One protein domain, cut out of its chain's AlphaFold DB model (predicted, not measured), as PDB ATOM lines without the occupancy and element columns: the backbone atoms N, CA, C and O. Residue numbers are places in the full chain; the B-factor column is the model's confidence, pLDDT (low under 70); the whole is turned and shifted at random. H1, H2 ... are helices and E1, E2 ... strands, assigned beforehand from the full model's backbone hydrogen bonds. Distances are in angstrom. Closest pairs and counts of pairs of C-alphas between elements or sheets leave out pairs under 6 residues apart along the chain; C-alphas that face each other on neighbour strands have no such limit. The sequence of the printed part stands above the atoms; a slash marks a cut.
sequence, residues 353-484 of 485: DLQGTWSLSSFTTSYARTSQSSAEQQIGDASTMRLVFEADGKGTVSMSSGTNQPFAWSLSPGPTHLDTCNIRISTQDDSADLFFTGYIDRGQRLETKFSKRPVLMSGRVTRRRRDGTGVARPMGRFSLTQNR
ATOM      1  N   ASP A 353     -36.677  15.536   7.966       87.25
ATOM      2  CA  ASP A 353     -37.333  16.786   8.346       87.25
ATOM      3  C   ASP A 353     -37.950  16.755   9.751       87.25
ATOM      4  O   ASP A 353     -38.162  17.822  10.314       87.25
ATOM      5  N   LEU A 354     -38.207  15.575  10.328       91.56
ATOM      6  CA  LEU A 354     -38.727  15.429  11.696       91.56
ATOM      7  C   LEU A 354     -37.640  15.116  12.735       91.56
ATOM      8  O   LEU A 354     -37.924  15.093  13.932       91.56
ATOM      9  N   GLN A 355     -36.406  14.873  12.291       93.62
ATOM     10  CA  GLN A 355     -35.269  14.642  13.177       93.62
ATOM     11  C   GLN A 355     -34.886  15.934  13.915       93.62
ATOM     12  O   GLN A 355     -35.242  17.044  13.507       93.62
ATOM     13  N   GLY A 356     -34.153  15.790  15.016       92.88
ATOM     14  CA  GLY A 356     -33.684  16.913  15.823       92.88
ATOM     15  C   GLY A 356     -34.539  17.169  17.059       92.88
ATOM     16  O   GLY A 356     -35.153  16.259  17.615       92.88
ATOM     17  N   THR A 357     -34.509  18.407  17.543       93.31
ATOM     18  CA  THR A 357     -35.009  18.745  18.877       93.31
ATOM     19  C   THR A 357     -36.456  19.223  18.832       93.31
ATOM     20  O   THR A 357     -36.800  20.102  18.052       93.31
ATOM     21  N   TRP A 358     -37.291  18.712  19.728       94.44
ATOM     22  CA  TRP A 358     -38.683  19.102  19.918       94.44
ATOM     23  C   TRP A 358     -38.909  19.557  21.359       94.44
ATOM     24  O   TRP A 358     -38.388  18.954  22.298       94.44
ATOM     25  N   SER A 359     -39.700  20.610  21.532       91.00
ATOM     26  CA  SER A 359     -40.154  21.099  22.836       91.00
ATOM     27  C   SER A 359     -41.589  20.665  23.083       91.00
ATOM     28  O   SER A 359     -42.439  20.838  22.207       91.00
ATOM     29  N   LEU A 360     -41.876  20.153  24.277       88.12
ATOM     30  CA  LEU A 360     -43.246  19.950  24.741       88.12
ATOM     31  C   LEU A 360     -43.875  21.311  25.059       88.12
ATOM     32  O   LEU A 360     -43.466  21.987  25.994       88.12
ATOM     33  N   SER A 361     -44.850  21.740  24.257       80.12
ATOM     34  CA  SER A 361     -45.532  23.028  24.439       80.12
ATOM     35  C   SER A 361     -46.720  22.923  25.394       80.12
ATOM     36  O   SER A 361     -47.058  23.884  26.079       80.12
ATOM     37  N   SER A 362     -47.368  21.757  25.455       73.19
ATOM     38  CA  SER A 362     -48.475  21.517  26.380       73.19
ATOM     39  C   SER A 362     -48.641  20.031  26.675       73.19
ATOM     40  O   SER A 362     -48.440  19.186  25.798       73.19
ATOM     41  N   PHE A 363     -49.058  19.723  27.900       78.88
ATOM     42  CA  PHE A 363     -49.511  18.398  28.296       78.88
ATOM     43  C   PHE A 363     -50.713  18.539  29.226       78.88
ATOM     44  O   PHE A 363     -50.625  19.170  30.276       78.88
ATOM     45  N   THR A 364     -51.853  17.977  28.836       72.50
ATOM     46  CA  THR A 364     -53.084  18.020  29.635       72.50
ATOM     47  C   THR A 364     -53.440  16.610  30.064       72.50
ATOM     48  O   THR A 364     -53.841  15.796  29.231       72.50
ATOM     49  N   THR A 365     -53.314  16.316  31.357       68.50
ATOM     50  CA  THR A 365     -53.740  15.036  31.932       68.50
ATOM     51  C   THR A 365     -55.238  15.036  32.190       68.50
ATOM     52  O   THR A 365     -55.755  15.946  32.836       68.50
ATOM     53  N   SER A 366     -55.936  13.992  31.753       56.00
ATOM     54  CA  SER A 366     -57.376  13.824  31.991       56.00
ATOM     55  C   SER A 366     -57.713  13.198  33.353       56.00
ATOM     56  O   SER A 366     -58.887  13.087  33.698       56.00
ATOM     57  N   TYR A 367     -56.709  12.816  34.149       50.75
ATOM     58  CA  TYR A 367     -56.903  12.226  35.474       50.75
ATOM     59  C   TYR A 367     -56.627  13.257  36.565       50.75
ATOM     60  O   TYR A 367     -55.511  13.751  36.716       50.75
ATOM     61  N   ALA A 368     -57.663  13.563  37.346       43.31
ATOM     62  CA  ALA A 368     -57.525  14.270  38.607       43.31
ATOM     63  C   ALA A 368     -56.572  13.483  39.525       43.31
ATOM     64  O   ALA A 368     -56.855  12.330  39.813       43.31
ATOM     65  N   ARG A 369     -55.455  14.124  39.906       43.81
ATOM     66  CA  ARG A 369     -54.462  13.955  41.005       43.81
ATOM     67  C   ARG A 369     -54.450  12.755  41.980       43.81
ATOM     68  O   ARG A 369     -53.611  12.755  42.878       43.81
ATOM     69  N   THR A 370     -55.287  11.737  41.886       40.69
ATOM     70  CA  THR A 370     -55.280  10.611  42.818       40.69
ATOM     71  C   THR A 370     -54.362   9.506  42.297       40.69
ATOM     72  O   THR A 370     -54.678   8.788  41.354       40.69
ATOM     73  N   SER A 371     -53.202   9.378  42.948       45.31
ATOM     74  CA  SER A 371     -52.173   8.337  42.774       45.31
ATOM     75  C   SER A 371     -51.412   8.343  41.438       45.31
ATOM     76  O   SER A 371     -51.573   7.453  40.610       45.31
ATOM     77  N   GLN A 372     -50.538   9.337  41.249       49.31
ATOM     78  CA  GLN A 372     -49.512   9.299  40.201       49.31
ATOM     79  C   GLN A 372     -48.285   8.515  40.680       49.31
ATOM     80  O   GLN A 372     -47.789   8.729  41.784       49.31
ATOM     81  N   SER A 373     -47.796   7.614  39.832       53.78
ATOM     82  CA  SER A 373     -46.444   7.056  39.943       53.78
ATOM     83  C   SER A 373     -45.391   8.141  39.663       53.78
ATOM     84  O   SER A 373     -45.670   9.123  38.974       53.78
ATOM     85  N   SER A 374     -44.168   7.977  40.169       50.59
ATOM     86  CA  SER A 374     -43.060   8.944  40.041       50.59
ATOM     87  C   SER A 374     -42.773   9.346  38.586       50.59
ATOM     88  O   SER A 374     -42.463  10.504  38.318       50.59
ATOM     89  N   ALA A 375     -42.954   8.429  37.630       49.19
ATOM     90  CA  ALA A 375     -42.817   8.707  36.197       49.19
ATOM     91  C   ALA A 375     -43.936   9.611  35.634       49.19
ATOM     92  O   ALA A 375     -43.692  10.407  34.732       49.19
ATOM     93  N   GLU A 376     -45.158   9.532  36.170       51.31
ATOM     94  CA  GLU A 376     -46.293  10.380  35.762       51.31
ATOM     95  C   GLU A 376     -46.185  11.791  36.352       51.31
ATOM     96  O   GLU A 376     -46.608  12.761  35.726       51.31
ATOM     97  N   GLN A 377     -45.569  11.906  37.530       51.12
ATOM     98  CA  GLN A 377     -45.299  13.179  38.191       51.12
ATOM     99  C   GLN A 377     -44.122  13.925  37.537       51.12
ATOM    100  O   GLN A 377     -44.156  15.149  37.431       51.12
ATOM    101  N   GLN A 378     -43.120  13.199  37.021       51.44
ATOM    102  CA  GLN A 378     -41.972  13.779  36.310       51.44
ATOM    103  C   GLN A 378     -42.314  14.341  34.915       51.44
ATOM    104  O   GLN A 378     -41.611  15.223  34.435       51.44
ATOM    105  N   ILE A 379     -43.402  13.891  34.280       52.78
ATOM    106  CA  ILE A 379     -43.914  14.477  33.020       52.78
ATOM    107  C   ILE A 379     -44.713  15.774  33.290       52.78
ATOM    108  O   ILE A 379     -44.997  16.545  32.375       52.78
ATOM    109  N   GLY A 380     -45.069  16.043  34.553       44.59
ATOM    110  CA  GLY A 380     -45.937  17.151  34.959       44.59
ATOM    111  C   GLY A 380     -45.337  18.553  34.818       44.59
ATOM    112  O   GLY A 380     -46.100  19.516  34.805       44.59
ATOM    113  N   ASP A 381     -44.015  18.684  34.662       53.84
ATOM    114  CA  ASP A 381     -43.359  19.978  34.443       53.84
ATOM    115  C   ASP A 381     -43.046  20.186  32.953       53.84
ATOM    116  O   ASP A 381     -41.903  20.190  32.491       53.84
ATOM    117  N   ALA A 382     -44.122  20.283  32.168       52.81
ATOM    118  CA  ALA A 382     -44.097  20.279  30.706       52.81
ATOM    119  C   ALA A 382     -43.245  21.405  30.083       52.81
ATOM    120  O   ALA A 382     -42.851  21.294  28.928       52.81
ATOM    121  N   SER A 383     -42.927  22.456  30.846       54.16
ATOM    122  CA  SER A 383     -42.217  23.655  30.380       54.16
ATOM    123  C   SER A 383     -40.745  23.432  29.995       54.16
ATOM    124  O   SER A 383     -40.149  24.296  29.353       54.16
ATOM    125  N   THR A 384     -40.150  22.285  30.348       60.62
ATOM    126  CA  THR A 384     -38.713  22.010  30.128       60.62
ATOM    127  C   THR A 384     -38.421  20.716  29.371       60.62
ATOM    128  O   THR A 384     -37.259  20.418  29.087       60.62
ATOM    129  N   MET A 385     -39.450  19.946  29.005       77.25
ATOM    130  CA  MET A 385     -39.248  18.628  28.410       77.25
ATOM    131  C   MET A 385     -38.819  18.754  26.947       77.25
ATOM    132  O   MET A 385     -39.546  19.270  26.091       77.25
ATOM    133  N   ARG A 386     -37.612  18.260  26.669       87.75
ATOM    134  CA  ARG A 386     -36.985  18.293  25.350       87.75
ATOM    135  C   ARG A 386     -36.862  16.876  24.811       87.75
ATOM    136  O   ARG A 386     -36.295  16.009  25.470       87.75
ATOM    137  N   LEU A 387     -37.385  16.648  23.615       92.19
ATOM    138  CA  LEU A 387     -37.287  15.376  22.912       92.19
ATOM    139  C   LEU A 387     -36.284  15.523  21.772       92.19
ATOM    140  O   LEU A 387     -36.323  16.511  21.048       92.19
ATOM    141  N   VAL A 388     -35.409  14.543  21.585       94.44
ATOM    142  CA  VAL A 388     -34.474  14.496  20.456       94.44
ATOM    143  C   VAL A 388     -34.809  13.277  19.611       94.44
ATOM    144  O   VAL A 388     -34.770  12.160  20.114       94.44
ATOM    145  N   PHE A 389     -35.191  13.502  18.356       94.62
ATOM    146  CA  PHE A 389     -35.567  12.466  17.394       94.62
ATOM    147  C   PHE A 389     -34.347  12.112  16.538       94.62
ATOM    148  O   PHE A 389     -33.835  12.967  15.810       94.62
ATOM    149  N   GLU A 390     -33.895  10.861  16.608       94.56
ATOM    150  CA  GLU A 390     -32.735  10.355  15.867       94.56
ATOM    151  C   GLU A 390     -33.145   9.627  14.580       94.56
ATOM    152  O   GLU A 390     -34.289   9.198  14.405       94.56
ATOM    153  N   ALA A 391     -32.196   9.490  13.652       91.38
ATOM    154  CA  ALA A 391     -32.442   8.959  12.313       91.38
ATOM    155  C   ALA A 391     -32.783   7.461  12.267       91.38
ATOM    156  O   ALA A 391     -33.401   7.009  11.305       91.38
ATOM    157  N   ASP A 392     -32.392   6.695  13.284       92.00
ATOM    158  CA  ASP A 392     -32.602   5.246  13.369       92.00
ATOM    159  C   ASP A 392     -33.952   4.865  14.010       92.00
ATOM    160  O   ASP A 392     -34.206   3.691  14.283       92.00
ATOM    161  N   GLY A 393     -34.814   5.854  14.262       91.69
ATOM    162  CA  GLY A 393     -36.097   5.655  14.930       91.69
ATOM    163  C   GLY A 393     -36.012   5.590  16.448       91.69
ATOM    164  O   GLY A 393     -37.013   5.281  17.099       91.69
ATOM    165  N   LYS A 394     -34.855   5.899  17.034       94.62
ATOM    166  CA  LYS A 394     -34.717   6.127  18.471       94.62
ATOM    167  C   LYS A 394     -34.760   7.615  18.791       94.62
ATOM    168  O   LYS A 394     -34.771   8.479  17.913       94.62
ATOM    169  N   GLY A 395     -34.845   7.917  20.071       93.06
ATOM    170  CA  GLY A 395     -34.727   9.267  20.568       93.06
ATOM    171  C   GLY A 395     -34.543   9.303  22.069       93.06
ATOM    172  O   GLY A 395     -34.648   8.282  22.755       93.06
ATOM    173  N   THR A 396     -34.270  10.494  22.582       92.06
ATOM    174  CA  THR A 396     -34.076  10.721  24.013       92.06
ATOM    175  C   THR A 396     -34.962  11.843  24.505       92.06
ATOM    176  O   THR A 396     -35.050  12.905  23.889       92.06
ATOM    177  N   VAL A 397     -35.597  11.608  25.641       88.19
ATOM    178  CA  VAL A 397     -36.339  12.597  26.412       88.19
ATOM    179  C   VAL A 397     -35.425  13.120  27.511       88.19
ATOM    180  O   VAL A 397     -34.922  12.332  28.309       88.19
ATOM    181  N   SER A 398     -35.207  14.430  27.564       84.25
ATOM    182  CA  SER A 398     -34.531  15.077  28.687       84.25
ATOM    183  C   SER A 398     -35.562  15.457  29.739       84.25
ATOM    184  O   SER A 398     -36.436  16.291  29.494       84.25
ATOM    185  N   MET A 399     -35.458  14.815  30.902       70.75
ATOM    186  CA  MET A 399     -36.287  15.097  32.070       70.75
ATOM    187  C   MET A 399     -35.603  16.141  32.958       70.75
ATOM    188  O   MET A 399     -34.374  16.223  33.006       70.75
ATOM    189  N   SER A 400     -36.387  16.890  33.730       63.62
ATOM    190  CA  SER A 400     -35.893  17.873  34.709       63.62
ATOM    191  C   SER A 400     -34.992  17.265  35.797       63.62
ATOM    192  O   SER A 400     -34.186  17.970  36.397       63.62
ATOM    193  N   SER A 401     -35.047  15.945  35.999       64.31
ATOM    194  CA  SER A 401     -34.134  15.181  36.862       64.31
ATOM    195  C   SER A 401     -32.729  14.968  36.272       64.31
ATOM    196  O   SER A 401     -31.902  14.307  36.896       64.31
ATOM    197  N   GLY A 402     -32.454  15.463  35.059       64.00
ATOM    198  CA  GLY A 402     -31.177  15.284  34.357       64.00
ATOM    199  C   GLY A 402     -30.958  13.878  33.792       64.00
ATOM    200  O   GLY A 402     -29.938  13.622  33.157       64.00
ATOM    201  N   THR A 403     -31.908  12.959  33.992       72.00
ATOM    202  CA  THR A 403     -31.835  11.605  33.436       72.00
ATOM    203  C   THR A 403     -32.499  11.588  32.064       72.00
ATOM    204  O   THR A 403     -33.682  11.911  31.941       72.00
ATOM    205  N   ASN A 404     -31.747  11.202  31.031       81.94
ATOM    206  CA  ASN A 404     -32.302  11.026  29.695       81.94
ATOM    207  C   ASN A 404     -32.994   9.663  29.591       81.94
ATOM    208  O   ASN A 404     -32.383   8.631  29.873       81.94
ATOM    209  N   GLN A 405     -34.255   9.654  29.166       85.69
ATOM    210  CA  GLN A 405     -35.017   8.426  28.952       85.69
ATOM    211  C   GLN A 405     -35.073   8.101  27.455       85.69
ATOM    212  O   GLN A 405     -35.494   8.959  26.672       85.69
ATOM    213  N   PRO A 406     -34.667   6.893  27.025       90.75
ATOM    214  CA  PRO A 406     -34.755   6.512  25.626       90.75
ATOM    215  C   PRO A 406     -36.211   6.264  25.216       90.75
ATOM    216  O   PRO A 406     -37.029   5.776  26.000       90.75
ATOM    217  N   PHE A 407     -36.519   6.553  23.958       92.50
ATOM    218  CA  PHE A 407     -37.791   6.228  23.329       92.50
ATOM    219  C   PHE A 407     -37.586   5.725  21.902       92.50
ATOM    220  O   PHE A 407     -36.555   5.972  21.277       92.50
ATOM    221  N   ALA A 408     -38.587   5.025  21.378       94.38
ATOM    222  CA  ALA A 408     -38.674   4.693  19.960       94.38
ATOM    223  C   ALA A 408     -39.757   5.550  19.307       94.38
ATOM    224  O   ALA A 408     -40.795   5.796  19.923       94.38
ATOM    225  N   TRP A 409     -39.549   5.985  18.070       96.00
ATOM    226  CA  TRP A 409     -40.540   6.741  17.317       96.00
ATOM    227  C   TRP A 409     -40.652   6.247  15.882       96.00
ATOM    228  O   TRP A 409     -39.701   5.710  15.329       96.00
ATOM    229  N   SER A 410     -41.815   6.415  15.261       94.19
ATOM    230  CA  SER A 410     -42.008   6.121  13.838       94.19
ATOM    231  C   SER A 410     -43.148   6.936  13.252       94.19
ATOM    232  O   SER A 410     -44.143   7.206  13.927       94.19
ATOM    233  N   LEU A 411     -43.014   7.288  11.979       91.56
ATOM    234  CA  LEU A 411     -44.042   7.964  11.211       91.56
ATOM    235  C   LEU A 411     -44.757   6.981  10.283       91.56
ATOM    236  O   LEU A 411     -44.140   6.279   9.478       91.56
ATOM    237  N   SER A 412     -46.076   6.983  10.364       85.19
ATOM    238  CA  SER A 412     -46.984   6.266   9.473       85.19
ATOM    239  C   SER A 412     -47.959   7.254   8.836       85.19
ATOM    240  O   SER A 412     -48.272   8.264   9.467       85.19
ATOM    241  N   PRO A 413     -48.485   6.986   7.634       74.88
ATOM    242  CA  PRO A 413     -49.596   7.764   7.093       74.88
ATOM    243  C   PRO A 413     -50.750   7.802   8.087       74.88
ATOM    244  O   PRO A 413     -51.179   6.763   8.590       74.88
ATOM    245  N   GLY A 414     -51.233   8.999   8.388       67.38
ATOM    246  CA  GLY A 414     -52.479   9.191   9.111       67.38
ATOM    247  C   GLY A 414     -53.666   9.304   8.157       67.38
ATOM    248  O   GLY A 414     -53.496   9.210   6.933       67.38
ATOM    249  N   PRO A 415     -54.876   9.499   8.704       58.41
ATOM    250  CA  PRO A 415     -56.039   9.845   7.900       58.41
ATOM    251  C   PRO A 415     -55.800  11.175   7.166       58.41
ATOM    252  O   PRO A 415     -55.104  12.058   7.668       58.41
ATOM    253  N   THR A 416     -56.366  11.302   5.963       68.25
ATOM    254  CA  THR A 416     -56.426  12.561   5.192       68.25
ATOM    255  C   THR A 416     -55.066  13.263   4.994       68.25
ATOM    256  O   THR A 416     -54.142  12.679   4.407       68.25
ATOM    257  N   HIS A 417     -54.944  14.520   5.428       71.31
ATOM    258  CA  HIS A 417     -53.767  15.382   5.296       71.31
ATOM    259  C   HIS A 417     -52.774  15.225   6.460       71.31
ATOM    260  O   HIS A 417     -51.748  15.904   6.479       71.31
ATOM    261  N   LEU A 418     -53.045  14.323   7.411       79.56
ATOM    262  CA  LEU A 418     -52.214  14.115   8.593       79.56
ATOM    263  C   LEU A 418     -51.279  12.912   8.423       79.56
ATOM    264  O   LEU A 418     -51.639  11.881   7.849       79.56
ATOM    265  N   ASP A 419     -50.079  13.023   8.979       85.44
ATOM    266  CA  ASP A 419     -49.196  11.899   9.265       85.44
ATOM    267  C   ASP A 419     -49.269  11.557  10.756       85.44
ATOM    268  O   ASP A 419     -49.294  12.440  11.612       85.44
ATOM    269  N   THR A 420     -49.296  10.265  11.075       91.00
ATOM    270  CA  THR A 420     -49.332   9.762  12.453       91.00
ATOM    271  C   THR A 420     -47.919   9.441  12.922       91.00
ATOM    272  O   THR A 420     -47.293   8.501  12.429       91.00
ATOM    273  N   CYS A 421     -47.429  10.188  13.904       94.06
ATOM    274  CA  CYS A 421     -46.182   9.928  14.608       94.06
ATOM    275  C   CYS A 421     -46.459   9.151  15.897       94.06
ATOM    276  O   CYS A 421     -47.136   9.635  16.801       94.06
ATOM    277  N   ASN A 422     -45.910   7.948  16.003       94.56
ATOM    278  CA  ASN A 422     -45.998   7.121  17.200       94.56
ATOM    279  C   ASN A 422     -44.697   7.239  17.985       94.56
ATOM    280  O   ASN A 422     -43.642   7.010  17.403       94.56
ATOM    281  N   ILE A 423     -44.767   7.542  19.282       94.81
ATOM    282  CA  ILE A 423     -43.622   7.577  20.203       94.81
ATOM    283  C   ILE A 423     -43.911   6.609  21.351       94.81
ATOM    284  O   ILE A 423     -44.978   6.668  21.965       94.81
ATOM    285  N   ARG A 424     -42.972   5.713  21.646       92.44
ATOM    286  CA  ARG A 424     -43.060   4.728  22.726       92.44
ATOM    287  C   ARG A 424     -41.960   4.987  23.740       92.44
ATOM    288  O   ARG A 424     -40.783   4.838  23.416       92.44
ATOM    289  N   ILE A 425     -42.362   5.314  24.963       89.44
ATOM    290  CA  ILE A 425     -41.465   5.513  26.102       89.44
ATOM    291  C   ILE A 425     -41.706   4.382  27.101       89.44
ATOM    292  O   ILE A 425     -42.819   4.218  27.606       89.44
ATOM    293  N   SER A 426     -40.672   3.600  27.395       84.81
ATOM    294  CA  SER A 426     -40.750   2.539  28.399       84.81
ATOM    295  C   SER A 426     -40.470   3.105  29.784       84.81
ATOM    296  O   SER A 426     -39.423   3.710  29.998       84.81
ATOM    297  N   THR A 427     -41.409   2.937  30.720       76.38
ATOM    298  CA  THR A 427     -41.245   3.428  32.101       76.38
ATOM    299  C   THR A 427     -40.148   2.651  32.836       76.38
ATOM    300  O   THR A 427     -39.982   1.457  32.596       76.38
ATOM    301  N   GLN A 428     -39.399   3.330  33.717       69.75
ATOM    302  CA  GLN A 428     -38.270   2.741  34.459       69.75
ATOM    303  C   GLN A 428     -38.690   1.583  35.378       69.75
ATOM    304  O   GLN A 428     -37.920   0.651  35.566       69.75
ATOM    305  N   ASP A 429     -39.927   1.603  35.880       67.69
ATOM    306  CA  ASP A 429     -40.475   0.549  36.747       67.69
ATOM    307  C   ASP A 429     -40.917  -0.705  35.966       67.69
ATOM    308  O   ASP A 429     -41.599  -1.573  36.510       67.69
ATOM    309  N   ASP A 430     -40.612  -0.770  34.665       61.53
ATOM    310  CA  ASP A 430     -40.812  -1.899  33.750       61.53
ATOM    311  C   ASP A 430     -42.240  -2.460  33.597       61.53
ATOM    312  O   ASP A 430     -42.492  -3.369  32.803       61.53
ATOM    313  N   SER A 431     -43.215  -1.867  34.281       74.50
ATOM    314  CA  SER A 431     -44.599  -2.352  34.327       74.50
ATOM    315  C   SER A 431     -45.479  -1.828  33.188       74.50
ATOM    316  O   SER A 431     -46.522  -2.417  32.878       74.50
ATOM    317  N   ALA A 432     -45.094  -0.722  32.546       80.69
ATOM    318  CA  ALA A 432     -45.903  -0.077  31.520       80.69
ATOM    319  C   ALA A 432     -45.077   0.672  30.469       80.69
ATOM    320  O   ALA A 432     -43.975   1.158  30.730       80.69
ATOM    321  N   ASP A 433     -45.678   0.829  29.297       85.62
ATOM    322  CA  ASP A 433     -45.202   1.714  28.246       85.62
ATOM    323  C   ASP A 433     -46.201   2.858  28.044       85.62
ATOM    324  O   ASP A 433     -47.425   2.673  28.107       85.62
ATOM    325  N   LEU A 434     -45.657   4.044  27.791       87.69
ATOM    326  CA  LEU A 434     -46.403   5.217  27.363       87.69
ATOM    327  C   LEU A 434     -46.338   5.305  25.840       87.69
ATOM    328  O   LEU A 434     -45.256   5.354  25.253       87.69
ATOM    329  N   PHE A 435     -47.504   5.337  25.212       90.44
ATOM    330  CA  PHE A 435     -47.674   5.485  23.775       90.44
ATOM    331  C   PHE A 435     -48.246   6.866  23.488       90.44
ATOM    332  O   PHE A 435     -49.400   7.153  23.816       90.44
ATOM    333  N   PHE A 436     -47.437   7.711  22.865       92.06
ATOM    334  CA  PHE A 436     -47.855   9.000  22.342       92.06
ATOM    335  C   PHE A 436     -48.194   8.806  20.867       92.06
ATOM    336  O   PHE A 436     -47.351   8.385  20.076       92.06
ATOM    337  N   THR A 437     -49.430   9.110  20.498       92.81
ATOM    338  CA  THR A 437     -49.878   9.136  19.106       92.81
ATOM    339  C   THR A 437     -50.100  10.590  18.733       92.81
ATOM    340  O   THR A 437     -51.103  11.185  19.134       92.81
ATOM    341  N   GLY A 438     -49.120  11.159  18.039       92.19
ATOM    342  CA  GLY A 438     -49.127  12.515  17.511       92.19
ATOM    343  C   GLY A 438     -49.565  12.553  16.057       92.19
ATOM    344  O   GLY A 438     -49.323  11.619  15.298       92.19
ATOM    345  N   TYR A 439     -50.178  13.658  15.672       91.94
ATOM    346  CA  TYR A 439     -50.580  13.967  14.315       91.94
ATOM    347  C   TYR A 439     -49.824  15.207  13.856       91.94
ATOM    348  O   TYR A 439     -49.703  16.178  14.610       91.94
ATOM    349  N   ILE A 440     -49.296  15.143  12.640       91.06
ATOM    350  CA  ILE A 440     -48.561  16.227  11.992       91.06
ATOM    351  C   ILE A 440     -49.250  16.532  10.670       91.06
ATOM    352  O   ILE A 440     -49.502  15.616   9.889       91.06
ATOM    353  N   ASP A 441     -49.519  17.804  10.397       86.56
ATOM    354  CA  ASP A 441     -50.033  18.219   9.097       86.56
ATOM    355  C   ASP A 441     -48.951  18.062   8.016       86.56
ATOM    356  O   ASP A 441     -47.833  18.577   8.126       86.56
ATOM    357  N   ARG A 442     -49.269  17.315   6.956       80.75
ATOM    358  CA  ARG A 442     -48.328  17.052   5.862       80.75
ATOM    359  C   ARG A 442     -48.040  18.308   5.042       80.75
ATOM    360  O   ARG A 442     -46.902  18.505   4.620       80.75
ATOM    361  N   GLY A 443     -49.039  19.166   4.846       75.44
ATOM    362  CA  GLY A 443     -48.872  20.492   4.258       75.44
ATOM    363  C   GLY A 443     -47.914  21.348   5.081       75.44
ATOM    364  O   GLY A 443     -46.975  21.903   4.513       75.44
ATOM    365  N   GLN A 444     -48.058  21.349   6.409       81.25
ATOM    366  CA  GLN A 444     -47.132  22.038   7.309       81.25
ATOM    367  C   GLN A 444     -45.706  21.505   7.157       81.25
ATOM    368  O   GLN A 444     -44.780  22.300   7.006       81.25
ATOM    369  N   ARG A 445     -45.497  20.179   7.148       84.38
ATOM    370  CA  ARG A 445     -44.156  19.584   6.954       84.38
ATOM    371  C   ARG A 445     -43.491  20.047   5.661       84.38
ATOM    372  O   ARG A 445     -42.287  20.296   5.635       84.38
ATOM    373  N   LEU A 446     -44.270  20.147   4.587       72.75
ATOM    374  CA  LEU A 446     -43.789  20.586   3.282       72.75
ATOM    375  C   LEU A 446     -43.485  22.082   3.268       72.75
ATOM    376  O   LEU A 446     -42.387  22.461   2.872       72.75
ATOM    377  N   GLU A 447     -44.409  22.913   3.751       69.81
ATOM    378  CA  GLU A 447     -44.235  24.368   3.841       69.81
ATOM    379  C   GLU A 447     -43.005  24.718   4.682       69.81
ATOM    380  O   GLU A 447     -42.192  25.552   4.294       69.81
ATOM    381  N   THR A 448     -42.812  24.003   5.792       75.75
ATOM    382  CA  THR A 448     -41.694  24.179   6.726       75.75
ATOM    383  C   THR A 448     -40.332  24.018   6.041       75.75
ATOM    384  O   THR A 448     -39.351  24.637   6.460       75.75
ATOM    385  N   LYS A 449     -40.223  23.248   4.947       72.69
ATOM    386  CA  LYS A 449     -38.972  23.157   4.164       72.69
ATOM    387  C   LYS A 449     -38.558  24.497   3.547       72.69
ATOM    388  O   LYS A 449     -37.364  24.711   3.373       72.69
ATOM    389  N   PHE A 450     -39.509  25.391   3.286       73.75
ATOM    390  CA  PHE A 450     -39.277  26.677   2.625       73.75
ATOM    391  C   PHE A 450     -39.479  27.867   3.573       73.75
ATOM    392  O   PHE A 450     -38.668  28.787   3.590       73.75
ATOM    393  N   SER A 451     -40.513  27.835   4.420       73.56
ATOM    394  CA  SER A 451     -40.887  28.963   5.288       73.56
ATOM    395  C   SER A 451     -40.072  29.064   6.579       73.56
ATOM    396  O   SER A 451     -40.180  30.058   7.294       73.56
ATOM    397  N   LYS A 452     -39.290  28.028   6.918       78.00
ATOM    398  CA  LYS A 452     -38.584  27.871   8.207       78.00
ATOM    399  C   LYS A 452     -39.489  27.924   9.449       78.00
ATOM    400  O   LYS A 452     -38.971  27.894  10.563       78.00
ATOM    401  N   ARG A 453     -40.817  27.960   9.281       80.94
ATOM    402  CA  ARG A 453     -41.778  27.871  10.387       80.94
ATOM    403  C   ARG A 453     -41.590  26.543  11.127       80.94
ATOM    404  O   ARG A 453     -41.181  25.571  10.503       80.94
ATOM    405  N   PRO A 454     -41.842  26.478  12.441       86.94
ATOM    406  CA  PRO A 454     -41.714  25.229  13.178       86.94
ATOM    407  C   PRO A 454     -42.825  24.243  12.793       86.94
ATOM    408  O   PRO A 454     -43.971  24.637  12.559       86.94
ATOM    409  N   VAL A 455     -42.494  22.948  12.783       91.81
ATOM    410  CA  VAL A 455     -43.494  21.879  12.665       91.81
ATOM    411  C   VAL A 455     -44.188  21.702  14.010       91.81
ATOM    412  O   VAL A 455     -43.532  21.647  15.055       91.81
ATOM    413  N   LEU A 456     -45.514  21.589  13.979       93.06
ATOM    414  CA  LEU A 456     -46.332  21.320  15.150       93.06
ATOM    415  C   LEU A 456     -46.820  19.878  15.100       93.06
ATOM    416  O   LEU A 456     -47.263  19.374  14.071       93.06
ATOM    417  N   MET A 457     -46.755  19.213  16.244       94.19
ATOM    418  CA  MET A 457     -47.352  17.903  16.450       94.19
ATOM    419  C   MET A 457     -48.324  18.017  17.613       94.19
ATOM    420  O   MET A 457     -48.005  18.615  18.639       94.19
ATOM    421  N   SER A 458     -49.510  17.439  17.485       92.44
ATOM    422  CA  SER A 458     -50.453  17.349  18.601       92.44
ATOM    423  C   SER A 458     -51.082  15.973  18.650       92.44
ATOM    424  O   SER A 458     -51.199  15.298  17.631       92.44
ATOM    425  N   GLY A 459     -51.434  15.503  19.838       91.19
ATOM    426  CA  GLY A 459     -51.850  14.121  19.962       91.19
ATOM    427  C   GLY A 459     -52.349  13.719  21.327       91.19
ATOM    428  O   GLY A 459     -52.640  14.541  22.197       91.19
ATOM    429  N   ARG A 460     -52.447  12.405  21.498       90.00
ATOM    430  CA  ARG A 460     -52.914  11.758  22.722       90.00
ATOM    431  C   ARG A 460     -51.860  10.831  23.292       90.00
ATOM    432  O   ARG A 460     -51.064  10.253  22.556       90.00
ATOM    433  N   VAL A 461     -51.912  10.655  24.603       87.50
ATOM    434  CA  VAL A 461     -51.054   9.731  25.338       87.50
ATOM    435  C   VAL A 461     -51.911   8.628  25.917       87.50
ATOM    436  O   VAL A 461     -52.964   8.889  26.503       87.50
ATOM    437  N   THR A 462     -51.458   7.394  25.751       88.62
ATOM    438  CA  THR A 462     -52.073   6.209  26.345       88.62
ATOM    439  C   THR A 462     -51.027   5.419  27.115       88.62
ATOM    440  O   THR A 462     -49.868   5.344  26.713       88.62
ATOM    441  N   ARG A 463     -51.425   4.830  28.238       86.50
ATOM    442  CA  ARG A 463     -50.601   3.926  29.036       86.50
ATOM    443  C   ARG A 463     -51.082   2.505  28.810       86.50
ATOM    444  O   ARG A 463     -52.274   2.221  28.948       86.50
ATOM    445  N   ARG A 464     -50.160   1.601  28.495       85.88
ATOM    446  CA  ARG A 464     -50.453   0.173  28.337       85.88
ATOM    447  C   ARG A 464     -49.459  -0.640  29.152       85.88
ATOM    448  O   ARG A 464     -48.275  -0.321  29.181       85.88
ATOM    449  N   ARG A 465     -49.935  -1.687  29.828       82.62
ATOM    450  CA  ARG A 465     -49.049  -2.617  30.538       82.62
ATOM    451  C   ARG A 465     -48.193  -3.398  29.547       82.62
ATOM    452  O   ARG A 465     -48.681  -3.784  28.483       82.62
ATOM    453  N   ARG A 466     -46.928  -3.631  29.903       79.56
ATOM    454  CA  ARG A 466     -45.973  -4.324  29.024       79.56
ATOM    455  C   ARG A 466     -46.294  -5.812  28.859       79.56
ATOM    456  O   ARG A 466     -46.017  -6.378  27.810       79.56
ATOM    457  N   ASP A 467     -46.960  -6.403  29.849       78.56
ATOM    458  CA  ASP A 467     -47.469  -7.782  29.828       78.56
ATOM    459  C   ASP A 467     -48.544  -8.041  28.748       78.56
ATOM    460  O   ASP A 467     -48.961  -9.178  28.549       78.56
ATOM    461  N   GLY A 468     -49.017  -6.999  28.053       68.62
ATOM    462  CA  GLY A 468     -50.028  -7.101  27.003       68.62
ATOM    463  C   GLY A 468     -51.448  -7.373  27.509       68.62
ATOM    464  O   GLY A 468     -52.386  -7.256  26.721       68.62
ATOM    465  N   THR A 469     -51.621  -7.652  28.804       72.31
ATOM    466  CA  THR A 469     -52.900  -8.014  29.441       72.31
ATOM    467  C   THR A 469     -53.760  -6.799  29.800       72.31
ATOM    468  O   THR A 469     -54.948  -6.927  30.087       72.31
ATOM    469  N   GLY A 470     -53.177  -5.596  29.780       66.75
ATOM    470  CA  GLY A 470     -53.867  -4.352  30.111       66.75
ATOM    471  C   GLY A 470     -54.513  -3.660  28.907       66.75
ATOM    472  O   GLY A 470     -53.847  -3.393  27.905       66.75
ATOM    473  N   VAL A 471     -55.784  -3.272  29.056       77.25
ATOM    474  CA  VAL A 471     -56.463  -2.317  28.162       77.25
ATOM    475  C   VAL A 471     -55.699  -0.989  28.169       77.25
ATOM    476  O   VAL A 471     -55.309  -0.503  29.236       77.25
ATOM    477  N   ALA A 472     -55.477  -0.402  26.990       80.88
ATOM    478  CA  ALA A 472     -54.834   0.902  26.863       80.88
ATOM    479  C   ALA A 472     -55.675   1.968  27.580       80.88
ATOM    480  O   ALA A 472     -56.840   2.179  27.247       80.88
ATOM    481  N   ARG A 473     -55.087   2.636  28.574       82.88
ATOM    482  CA  ARG A 473     -55.751   3.706  29.322       82.88
ATOM    483  C   ARG A 473     -55.350   5.049  28.721       82.88
ATOM    484  O   ARG A 473     -54.147   5.290  28.604       82.88
ATOM    485  N   PRO A 474     -56.291   5.925  28.326       82.44
ATOM    486  CA  PRO A 474     -55.933   7.293  27.968       82.44
ATOM    487  C   PRO A 474     -55.242   7.949  29.167       82.44
ATOM    488  O   PRO A 474     -55.514   7.574  30.297       82.44
ATOM    489  N   MET A 475     -54.321   8.878  28.939       81.44
ATOM    490  CA  MET A 475     -53.617   9.606  30.007       81.44
ATOM    491  C   MET A 475     -53.740  11.113  29.838       81.44
ATOM    492  O   MET A 475     -53.814  11.845  30.825       81.44
ATOM    493  N   GLY A 476     -53.794  11.578  28.591       83.56
ATOM    494  CA  GLY A 476     -53.887  12.996  28.303       83.56
ATOM    495  C   GLY A 476     -53.706  13.331  26.834       83.56
ATOM    496  O   GLY A 476     -53.674  12.451  25.967       83.56
ATOM    497  N   ARG A 477     -53.568  14.628  26.576       86.38
ATOM    498  CA  ARG A 477     -53.199  15.205  25.280       86.38
ATOM    499  C   ARG A 477     -51.855  15.904  25.386       86.38
ATOM    500  O   ARG A 477     -51.488  16.361  26.465       86.38
ATOM    501  N   PHE A 478     -51.140  15.986  24.273       88.88
ATOM    502  CA  PHE A 478     -49.848  16.656  24.202       88.88
ATOM    503  C   PHE A 478     -49.734  17.503  22.936       88.88
ATOM    504  O   PHE A 478     -50.411  17.234  21.940       88.88
ATOM    505  N   SER A 479     -48.845  18.491  22.968       90.38
ATOM    506  CA  SER A 479     -48.384  19.198  21.776       90.38
ATOM    507  C   SER A 479     -46.870  19.375  21.824       90.38
ATOM    508  O   SER A 479     -46.317  19.709  22.869       90.38
ATOM    509  N   LEU A 480     -46.207  19.108  20.699       92.88
ATOM    510  CA  LEU A 480     -44.784  19.330  20.495       92.88
ATOM    511  C   LEU A 480     -44.580  20.378  19.406       92.88
ATOM    512  O   LEU A 480     -45.315  20.421  18.419       92.88
ATOM    513  N   THR A 481     -43.533  21.177  19.566       93.56
ATOM    514  CA  THR A 481     -43.052  22.124  18.555       93.56
ATOM    515  C   THR A 481     -41.610  21.784  18.218       93.56
ATOM    516  O   THR A 481     -40.787  21.633  19.124       93.56
ATOM    517  N   GLN A 482     -41.289  21.638  16.935       93.50
ATOM    518  CA  GLN A 482     -39.919  21.366  16.509       93.50
ATOM    519  C   GLN A 482     -39.063  22.629  16.661       93.50
ATOM    520  O   GLN A 482     -39.348  23.658  16.049       93.50
ATOM    521  N   ASN A 483     -37.986  22.538  17.440       85.31
ATOM    522  CA  ASN A 483     -36.960  23.569  17.500       85.31
ATOM    523  C   ASN A 483     -36.000  23.330  16.336       85.31
ATOM    524  O   ASN A 483     -35.247  22.352  16.333       85.31
ATOM    525  N   ARG A 484     -36.014  24.215  15.344       72.69
ATOM    526  CA  ARG A 484     -34.974  24.206  14.316       72.69
ATOM    527  C   ARG A 484     -33.744  24.928  14.857       72.69
ATOM    528  O   ARG A 484     -33.845  26.089  15.245       72.69
TER     529      ARG A 484
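What this domain is: This is residues 353 to 484 of the 485 residues of the protein "Hypothetical protein" of Pinguiococcus pyrenoidosus (UniProt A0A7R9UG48). The eight strands E1 to E8 form a closed barrel, following one another round the ring in chain order, with E8 back beside E1. Helix H2 lies outside the barrel at one end, and the short helix H1 lies toward the opposite end, in the stretch between E1 and E2. The printed part has 132 residues, with the order E1, H1, E2, E3, E4, E5, E6, H2, E7, E8; the neighbour strands are antiparallel and the class is mostly strand. It is compact, with a radius of gyration of the C-alphas of 14.7 A and spans of 45 by 32 by 30 A.

Where its parts are: E1, residues 356 to 365, begins with C-alpha 356 at (-33.684, 16.913, 15.823), is 25.8 A long and bends by 54 degrees at residue 361. H1 is residues 374 to 378, E2 residues 386 to 389 and E3 residues 394 to 398. E4, residues 404 to 413, is 28.6 A long; E5, residues 418 to 426, 25.6 A; E6, residues 432 to 441, 29.2 A. H2, residues 442 to 451, is 14.1 A long, with C-alpha 442 at (-48.328, 17.052, 5.862). E7, residues 456 to 465, is 28.6 A long. E8, residues 473 to 483, is 29.8 A long, bends by 51 degrees at residue 476 and ends with C-alpha 483 at (-36.960, 23.569, 17.500).

How they stand to each other: In the barrel, E1 and E2 are antiparallel at 128 degrees, with N 358 and O 387 2.7 A apart, within hydrogen-bond range. E2 to E6 form a meander, each strand the antiparallel neighbour of the one before and each consecutive pair a hairpin. Within range there are N 388 and O 396 at 2.8 A for E2 and E3, N 397 and O 405 at 2.8 A for E3 and E4, N 410 and O 422 at 2.9 A for E4 and E5, and N 421 and O 438 at 2.8 A for E5 and E6. E6 and E7 have N 435 and O 462 at 2.8 A; the hairpin E7 and E8 has N 459 and O 478 at 2.9 A. E8 and E1 close the ring at 144 degrees, with N 479 and O 362 at 2.9 A. H2 is on the barrel, outside it; its closest C-alphas to E5 are those of Arg 442 and Leu 418, 5.6 A apart. H1 is not on the barrel and is apart from H2. Every O i to N i+4 pair is within hydrogen-bond range in H1, and 4 of 6 in H2.

The domain as a whole: The C-alphas farthest apart are those of Thr 370 and Phe 450, 46.1 A. The printed part has no cut and no long link. Its mean pLDDT is 78.9; residues under 70 include 365 to 384, among them H1.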